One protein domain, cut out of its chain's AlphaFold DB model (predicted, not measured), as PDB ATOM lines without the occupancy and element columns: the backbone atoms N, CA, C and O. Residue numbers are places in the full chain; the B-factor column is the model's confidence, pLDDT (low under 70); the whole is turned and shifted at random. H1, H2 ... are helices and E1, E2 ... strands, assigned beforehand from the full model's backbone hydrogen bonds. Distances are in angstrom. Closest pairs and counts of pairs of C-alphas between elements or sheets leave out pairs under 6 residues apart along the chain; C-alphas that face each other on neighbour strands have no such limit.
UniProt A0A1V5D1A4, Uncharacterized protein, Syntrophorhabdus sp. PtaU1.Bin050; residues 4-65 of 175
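Overview. This is residues 4 to 65 of the 175 residues of an uncharacterized protein of Syntrophorhabdus sp. PtaU1.Bin050 (UniProt A0A1V5D1A4). A strongly twisted sheet of four antiparallel strands has one short helix, H1, over E1 and E2, and a long loop, residues 13 to 24, joins helix to sheet. The printed part has 62 residues, with one named helix and four named strands in the order H1 E1 E2 E3 E4. The sheet, E1 - E2 - E3 - E4, is a meander, each strand the antiparallel neighbour of the one before. The class is mixed, helices and strands; the whole is compact, radius of gyration of the C-alphas 11.4 A, spanning 28 by 28 by 16 A.

Arrangement. H1, residues 4 to 12, is on the sheet of E1, residues 25 to 29, E2, 34 to 42, E3, 47 to 54, and E4, 60 to 64. Its height over the sheet is 9.9 A, and it runs across the strands, at 67 degrees to E1 on the local plane. The closest C-alphas of H1 and E2 are those of Ile 7 and Leu 37, 7.0 A apart. In H1 every O i to N i+4 pair is within hydrogen-bond range. Three hairpins follow, with N and O within that range: N 27 and O 36, 2.9 A, in E1 and E2; N 39 and O 51, 2.9 A, in E2 and E3; N 52 and O 61, 2.8 A, in E3 and E4. The edge strands E1 and E4 are apart.

Along the chain. H1 begins at C-alpha 4 (76.219, -8.053, 65.518); E2 measures 23.5 A and E3 19.8 A from first to last C-alpha; E4 ends at C-alpha 64 (87.333, 12.422, 63.739).

Size, cuts and confidence. The C-alphas farthest apart, of Ala 17 and Arg 31, are 30.5 A apart. The link H1 to E1 is long. The printed part has no cut, and no printed residue is under pLDDT 70.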
ATOM      1  N   ILE A   4      75.796  -7.551  64.205       88.12
ATOM      2  CA  ILE A   4      76.219  -8.053  65.518       88.12
ATOM      3  C   ILE A   4      76.990  -9.371  65.407       88.12
ATOM      4  O   ILE A   4      77.997  -9.537  66.095       88.12
ATOM      5  N   ASP A   5      76.573 -10.284  64.528       91.62
ATOM      6  CA  ASP A   5      77.255 -11.574  64.358       91.62
ATOM      7  C   ASP A   5      78.660 -11.374  63.782       91.62
ATOM      8  O   ASP A   5      79.618 -11.982  64.253       91.62
ATOM      9  N   THR A   6      78.800 -10.474  62.804       94.56
ATOM     10  CA  THR A   6      80.100 -10.121  62.215       94.56
ATOM     11  C   THR A   6      81.016  -9.444  63.233       94.56
ATOM     12  O   THR A   6      82.198  -9.772  63.306       94.56
ATOM     13  N   ILE A   7      80.480  -8.518  64.035       95.44
ATOM     14  CA  ILE A   7      81.230  -7.849  65.107       95.44
ATOM     15  C   ILE A   7      81.706  -8.881  66.133       95.44
ATOM     16  O   ILE A   7      82.895  -8.963  66.427       95.44
ATOM     17  N   SER A   8      80.799  -9.723  66.623       94.88
ATOM     18  CA  SER A   8      81.119 -10.757  67.612       94.88
ATOM     19  C   SER A   8      82.147 -11.753  67.072       94.88
ATOM     20  O   SER A   8      83.067 -12.148  67.787       94.88
ATOM     21  N   ALA A   9      82.038 -12.132  65.793       95.19
ATOM     22  CA  ALA A   9      83.013 -12.988  65.130       95.19
ATOM     23  C   ALA A   9      84.405 -12.343  65.071       95.19
ATOM     24  O   ALA A   9      85.376 -13.020  65.389       95.19
ATOM     25  N   TYR A  10      84.506 -11.045  64.758       96.25
ATOM     26  CA  TYR A  10      85.787 -10.331  64.695       96.25
ATOM     27  C   TYR A  10      86.583 -10.418  66.008       96.25
ATOM     28  O   TYR A  10      87.797 -10.646  65.974       96.25
ATOM     29  N   PHE A  11      85.913 -10.225  67.151       96.44
ATOM     30  CA  PHE A  11      86.545 -10.293  68.473       96.44
ATOM     31  C   PHE A  11      86.891 -11.736  68.849       96.44
ATOM     32  O   PHE A  11      88.022 -12.013  69.246       96.44
ATOM     33  N   ARG A  12      85.964 -12.673  68.615       95.50
ATOM     34  CA  ARG A  12      86.180 -14.105  68.869       95.50
ATOM     35  C   ARG A  12      87.358 -14.669  68.075       95.50
ATOM     36  O   ARG A  12      88.163 -15.403  68.629       95.50
ATOM     37  N   GLU A  13      87.489 -14.317  66.798       95.25
ATOM     38  CA  GLU A  13      88.623 -14.718  65.947       95.25
ATOM     39  C   GLU A  13      89.969 -14.174  66.452       95.25
ATOM     40  O   GLU A  13      91.020 -14.705  66.107       95.25
ATOM     41  N   ARG A  14      89.943 -13.127  67.284       95.44
ATOM     42  CA  ARG A  14      91.116 -12.543  67.945       95.44
ATOM     43  C   ARG A  14      91.302 -13.046  69.377       95.44
ATOM     44  O   ARG A  14      92.176 -12.530  70.064       95.44
ATOM     45  N   GLY A  15      90.505 -14.016  69.821       96.12
ATOM     46  CA  GLY A  15      90.605 -14.603  71.158       96.12
ATOM     47  C   GLY A  15      90.105 -13.705  72.291       96.12
ATOM     48  O   GLY A  15      90.326 -14.036  73.448       96.12
ATOM     49  N   VAL A  16      89.429 -12.592  71.992       96.88
ATOM     50  CA  VAL A  16      88.953 -11.628  73.000       96.88
ATOM     51  C   VAL A  16      87.427 -11.587  73.077       96.88
ATOM     52  O   VAL A  16      86.724 -11.923  72.119       96.88
ATOM     53  N   ALA A  17      86.898 -11.160  74.224       93.38
ATOM     54  CA  ALA A  17      85.464 -10.997  74.420       93.38
ATOM     55  C   ALA A  17      84.943  -9.721  73.738       93.38
ATOM     56  O   ALA A  17      85.564  -8.660  73.797       93.38
ATOM     57  N   TYR A  18      83.768  -9.817  73.109       95.12
ATOM     58  CA  TYR A  18      83.012  -8.640  72.688       95.12
ATOM     59  C   TYR A  18      82.026  -8.242  73.784       95.12
ATOM     60  O   TYR A  18      81.146  -9.024  74.146       95.12
ATOM     61  N   HIS A  19      82.135  -7.002  74.253       95.38
ATOM     62  CA  HIS A  19      81.190  -6.412  75.194       95.38
ATOM     63  C   HIS A  19      80.259  -5.469  74.435       95.38
ATOM     64  O   HIS A  19      80.700  -4.455  73.895       95.38
ATOM     65  N   PHE A  20      78.962  -5.787  74.404       93.69
ATOM     66  CA  PHE A  20      77.957  -4.981  73.701       93.69
ATOM     67  C   PHE A  20      78.004  -3.473  74.047       93.69
ATOM     68  O   PHE A  20      77.912  -2.667  73.118       93.69
ATOM     69  N   PRO A  21      78.235  -3.058  75.317       94.62
ATOM     70  CA  PRO A  21      78.343  -1.642  75.678       94.62
ATOM     71  C   PRO A  21      79.463  -0.858  74.981       94.62
ATOM     72  O   PRO A  21      79.400   0.366  74.962       94.62
ATOM     73  N   ILE A  22      80.457  -1.519  74.374       94.94
ATOM     74  CA  ILE A  22      81.525  -0.853  73.607       94.94
ATOM     75  C   ILE A  22      80.967  -0.201  72.326       94.94
ATOM     76  O   ILE A  22      81.567   0.721  71.779       94.94
ATOM     77  N   GLY A  23      79.795  -0.637  71.846       95.12
ATOM     78  CA  GLY A  23      79.049   0.076  70.805       95.12
ATOM     79  C   GLY A  23      79.654   0.004  69.400       95.12
ATOM     80  O   GLY A  23      79.404   0.887  68.582       95.12
ATOM     81  N   CYS A  24      80.461  -1.020  69.101       96.25
ATOM     82  CA  CYS A  24      81.060  -1.182  67.776       96.25
ATOM     83  C   CYS A  24      80.013  -1.252  66.650       96.25
ATOM     84  O   CYS A  24      78.929  -1.816  66.809       96.25
ATOM     85  N   ALA A  25      80.385  -0.750  65.476       95.62
ATOM     86  CA  ALA A  25      79.580  -0.792  64.261       95.62
ATOM     87  C   ALA A  25      80.430  -1.188  63.046       95.62
ATOM     88  O   ALA A  25      81.659  -1.175  63.090       95.62
ATOM     89  N   LEU A  26      79.775  -1.533  61.935       96.56
ATOM     90  CA  LEU A  26      80.461  -1.749  60.661       96.56
ATOM     91  C   LEU A  26      80.521  -0.440  59.871       96.56
ATOM     92  O   LEU A  26      79.493   0.193  59.636       96.56
ATOM     93  N   TYR A  27      81.714  -0.077  59.411       95.38
ATOM     94  CA  TYR A  27      81.948   1.066  58.536       95.38
ATOM     95  C   TYR A  27      82.433   0.588  57.165       95.38
ATOM     96  O   TYR A  27      83.488  -0.036  57.043       95.38
ATOM     97  N   ASN A  28      81.654   0.880  56.123       95.06
ATOM     98  CA  ASN A  28      82.012   0.568  54.742       95.06
ATOM     99  C   ASN A  28      82.694   1.780  54.105       95.06
ATOM    100  O   ASN A  28      82.042   2.786  53.819       95.06
ATOM    101  N   ASP A  29      83.993   1.671  53.844       94.06
ATOM    102  CA  ASP A  29      84.727   2.677  53.092       94.06
ATOM    103  C   ASP A  29      84.633   2.370  51.597       94.06
ATOM    104  O   ASP A  29      85.362   1.537  51.050       94.06
ATOM    105  N   PHE A  30      83.712   3.047  50.915       93.00
ATOM    106  CA  PHE A  30      83.485   2.841  49.485       93.00
ATOM    107  C   PHE A  30      84.646   3.319  48.607       93.00
ATOM    108  O   PHE A  30      84.776   2.843  47.478       93.00
ATOM    109  N   ARG A  31      85.491   4.238  49.095       92.50
ATOM    110  CA  ARG A  31      86.639   4.746  48.327       92.50
ATOM    111  C   ARG A  31      87.756   3.717  48.306       92.50
ATOM    112  O   ARG A  31      88.295   3.418  47.245       92.50
ATOM    113  N   GLU A  32      88.059   3.146  49.465       92.00
ATOM    114  CA  GLU A  32      89.090   2.114  49.595       92.00
ATOM    115  C   GLU A  32      88.571   0.705  49.281       92.00
ATOM    116  O   GLU A  32      89.368  -0.219  49.125       92.00
ATOM    117  N   LYS A  33      87.246   0.545  49.142       94.00
ATOM    118  CA  LYS A  33      86.547  -0.737  48.960       94.00
ATOM    119  C   LYS A  33      86.833  -1.715  50.105       94.00
ATOM    120  O   LYS A  33      87.026  -2.909  49.879       94.00
ATOM    121  N   ARG A  34      86.860  -1.197  51.335       95.56
ATOM    122  CA  ARG A  34      87.186  -1.940  52.561       95.56
ATOM    123  C   ARG A  34      86.067  -1.826  53.585       95.56
ATOM    124  O   ARG A  34      85.326  -0.846  53.607       95.56
ATOM    125  N   VAL A  35      85.967  -2.832  54.448       95.62
ATOM    126  CA  VAL A  35      85.012  -2.860  55.560       95.62
ATOM    127  C   VAL A  35      85.782  -2.874  56.868       95.62
ATOM    128  O   VAL A  35      86.666  -3.708  57.066       95.62
ATOM    129  N   TYR A  36      85.421  -1.963  57.757       97.12
ATOM    130  CA  TYR A  36      86.042  -1.780  59.057       97.12
ATOM    131  C   TYR A  36      85.059  -2.117  60.171       97.12
ATOM    132  O   TYR A  36      83.865  -1.832  60.073       97.12
ATOM    133  N   LEU A  37      85.588  -2.668  61.257       97.31
ATOM    134  CA  LEU A  37      85.008  -2.517  62.577       97.31
ATOM    135  C   LEU A  37      85.330  -1.104  63.070       97.31
ATOM    136  O   LEU A  37      86.500  -0.778  63.257       97.31
ATOM    137  N   ALA A  38      84.310  -0.281  63.275       97.06
ATOM    138  CA  ALA A  38      84.426   1.048  63.858       97.06
ATOM    139  C   ALA A  38      84.061   0.991  65.343       97.06
ATOM    140  O   ALA A  38      82.971   0.536  65.694       97.06
ATOM    141  N   THR A  39      84.962   1.458  66.203       97.50
ATOM    142  CA  THR A  39      84.737   1.541  67.650       97.50
ATOM    143  C   THR A  39      84.604   3.007  68.067       97.50
ATOM    144  O   THR A  39      85.503   3.787  67.753       97.50
ATOM    145  N   PRO A  40      83.501   3.401  68.727       97.00
ATOM    146  CA  PRO A  40      83.325   4.735  69.299       97.00
ATOM    147  C   PRO A  40      84.423   5.114  70.288       97.00
ATOM    148  O   PRO A  40      84.755   4.311  71.153       97.00
ATOM    149  N   VAL A  41      84.938   6.340  70.191       96.06
ATOM    150  CA  VAL A  41      85.958   6.897  71.090       96.06
ATOM    151  C   VAL A  41      85.574   8.327  71.510       96.06
ATOM    152  O   VAL A  41      85.132   9.094  70.647       96.06
ATOM    153  N   PRO A  42      85.745   8.708  72.796       95.31
ATOM    154  CA  PRO A  42      86.151   7.861  73.926       95.31
ATOM    155  C   PRO A  42      85.126   6.790  74.301       95.31
ATOM    156  O   PRO A  42      85.515   5.689  74.683       95.31
ATOM    157  N   THR A  43      83.835   7.086  74.144       96.12
ATOM    158  CA  THR A  43      82.719   6.182  74.458       96.12
ATOM    159  C   THR A  43      81.615   6.323  73.400       96.12
ATOM    160  O   THR A  43      81.588   7.318  72.670       96.12
ATOM    161  N   PRO A  44      80.653   5.385  73.304       94.69
ATOM    162  CA  PRO A  44      79.491   5.552  72.422       94.69
ATOM    163  C   PRO A  44      78.566   6.717  72.808       94.69
ATOM    164  O   PRO A  44      77.780   7.163  71.976       94.69
ATOM    165  N   TRP A  45      78.651   7.214  74.045       93.19
ATOM    166  CA  TRP A  45      77.771   8.265  74.575       93.19
ATOM    167  C   TRP A  45      78.351   9.671  74.402       93.19
ATOM    168  O   TRP A  45      77.607  10.647  74.362       93.19
ATOM    169  N   ASN A  46      79.675   9.767  74.279       90.50
ATOM    170  CA  ASN A  46      80.408  11.002  74.042       90.50
ATOM    171  C   ASN A  46      81.400  10.772  72.896       90.50
ATOM    172  O   ASN A  46      82.590  10.585  73.119       90.50
ATOM    173  N   LEU A  47      80.878  10.692  71.671       91.12
ATOM    174  CA  LEU A  47      81.636  10.313  70.480       91.12
ATOM    175  C   LEU A  47      82.378  11.517  69.881       91.12
ATOM    176  O   LEU A  47      81.750  12.436  69.354       91.12
ATOM    177  N   THR A  48      83.709  11.464  69.865       94.31
ATOM    178  CA  THR A  48      84.575  12.447  69.184       94.31
ATOM    179  C   THR A  48      85.290  11.855  67.969       94.31
ATOM    180  O   THR A  48      85.617  12.584  67.023       94.31
ATOM    181  N   ALA A  49      85.495  10.535  67.960       96.38
ATOM    182  CA  ALA A  49      86.093   9.804  66.853       96.38
ATOM    183  C   ALA A  49      85.635   8.342  66.767       96.38
ATOM    184  O   ALA A  49      85.086   7.777  67.708       96.38
ATOM    185  N   LEU A  50      85.913   7.713  65.627       96.81
ATOM    186  CA  LEU A  50      85.834   6.269  65.436       96.81
ATOM    187  C   LEU A  50      87.232   5.708  65.194       96.81
ATOM    188  O   LEU A  50      87.901   6.111  64.240       96.81
ATOM    189  N   GLU A  51      87.631   4.736  66.007       96.94
ATOM    190  CA  GLU A  51      88.810   3.911  65.757       96.94
ATOM    191  C   GLU A  51      88.410   2.719  64.890       96.94
ATOM    192  O   GLU A  51      87.663   1.827  65.308       96.94
ATOM    193  N   CYS A  52      88.876   2.726  63.645       96.56
ATOM    194  CA  CYS A  52      88.485   1.769  62.622       96.56
ATOM    195  C   CYS A  52      89.596   0.747  62.385       96.56
ATOM    196  O   CYS A  52      90.717   1.103  62.012       96.56
ATOM    197  N   ARG A  53      89.259  -0.539  62.507       96.31
ATOM    198  CA  ARG A  53      90.130  -1.669  62.153       96.31
ATOM    199  C   ARG A  53      89.505  -2.491  61.044       96.31
ATOM    200  O   ARG A  53      88.336  -2.848  61.116       96.31
ATOM    201  N   GLU A  54      90.267  -2.763  59.998       95.88
ATOM    202  CA  GLU A  54      89.787  -3.525  58.852       95.88
ATOM    203  C   GLU A  54      89.373  -4.935  59.291       95.88
ATOM    204  O   GLU A  54      90.087  -5.603  60.039       95.88
ATOM    205  N   LEU A  55      88.205  -5.401  58.840       94.00
ATOM    206  CA  LEU A  55      87.729  -6.740  59.198       94.00
ATOM    207  C   LEU A  55      88.638  -7.831  58.625       94.00
ATOM    208  O   LEU A  55      88.892  -8.839  59.280       94.00
ATOM    209  N   LYS A  56      89.105  -7.625  57.389       90.38
ATOM    210  CA  LYS A  56      89.900  -8.577  56.604       90.38
ATOM    211  C   LYS A  56      91.166  -7.908  56.073       90.38
ATOM    212  O   LYS A  56      91.288  -7.669  54.877       90.38
ATOM    213  N   GLY A  57      92.081  -7.585  56.978       91.44
ATOM    214  CA  GLY A  57      93.366  -6.973  56.656       91.44
ATOM    215  C   GLY A  57      93.967  -6.253  57.857       91.44
ATOM    216  O   GLY A  57      93.465  -6.364  58.975       91.44
ATOM    217  N   ASP A  58      95.021  -5.486  57.598       90.69
ATOM    218  CA  ASP A  58      95.757  -4.732  58.619       90.69
ATOM    219  C   ASP A  58      95.447  -3.228  58.596       90.69
ATOM    220  O   ASP A  58      96.087  -2.446  59.301       90.69
ATOM    221  N   GLY A  59      94.473  -2.798  57.784       93.56
ATOM    222  CA  GLY A  59      94.081  -1.400  57.683       93.56
ATOM    223  C   GLY A  59      93.602  -0.839  59.021       93.56
ATOM    224  O   GLY A  59      92.750  -1.420  59.695       93.56
ATOM    225  N   ARG A  60      94.122   0.334  59.385       94.31
ATOM    226  CA  ARG A  60      93.707   1.105  60.561       94.31
ATOM    227  C   ARG A  60      93.476   2.550  60.149       94.31
ATOM    228  O   ARG A  60      94.238   3.071  59.334       94.31
ATOM    229  N   LYS A  61      92.440   3.188  60.687       94.12
ATOM    230  CA  LYS A  61      92.239   4.635  60.545       94.12
ATOM    231  C   LYS A  61      91.406   5.188  61.691       94.12
ATOM    232  O   LYS A  61      90.539   4.491  62.206       94.12
ATOM    233  N   THR A  62      91.606   6.461  61.986       95.69
ATOM    234  CA  THR A  62      90.765   7.224  62.907       95.69
ATOM    235  C   THR A  62      89.892   8.172  62.094       95.69
ATOM    236  O   THR A  62      90.394   8.895  61.230       95.69
ATOM    237  N   LEU A  63      88.584   8.171  62.342       95.38
ATOM    238  CA  LEU A  63      87.651   9.135  61.758       95.38
ATOM    239  C   LEU A  63      87.230  10.125  62.844       95.38
ATOM    240  O   LEU A  63      86.522   9.733  63.762       95.38
ATOM    241  N   GLY A  64      87.634  11.390  62.737       95.19
ATOM    242  CA  GLY A  64      87.333  12.422  63.739       95.19
ATOM    243  C   GLY A  64      88.542  12.800  64.595       95.19
ATOM    244  O   GLY A  64      89.688  12.616  64.182       95.19
ATOM    245  N   ALA A  65      88.282  13.372  65.771       92.88
ATOM    246  CA  ALA A  65      89.318  13.829  66.693       92.88
ATOM    247  C   ALA A  65      89.731  12.691  67.639       92.88
ATOM    248  O   ALA A  65      89.069  12.441  68.642       92.88
TER     249      ALA A  65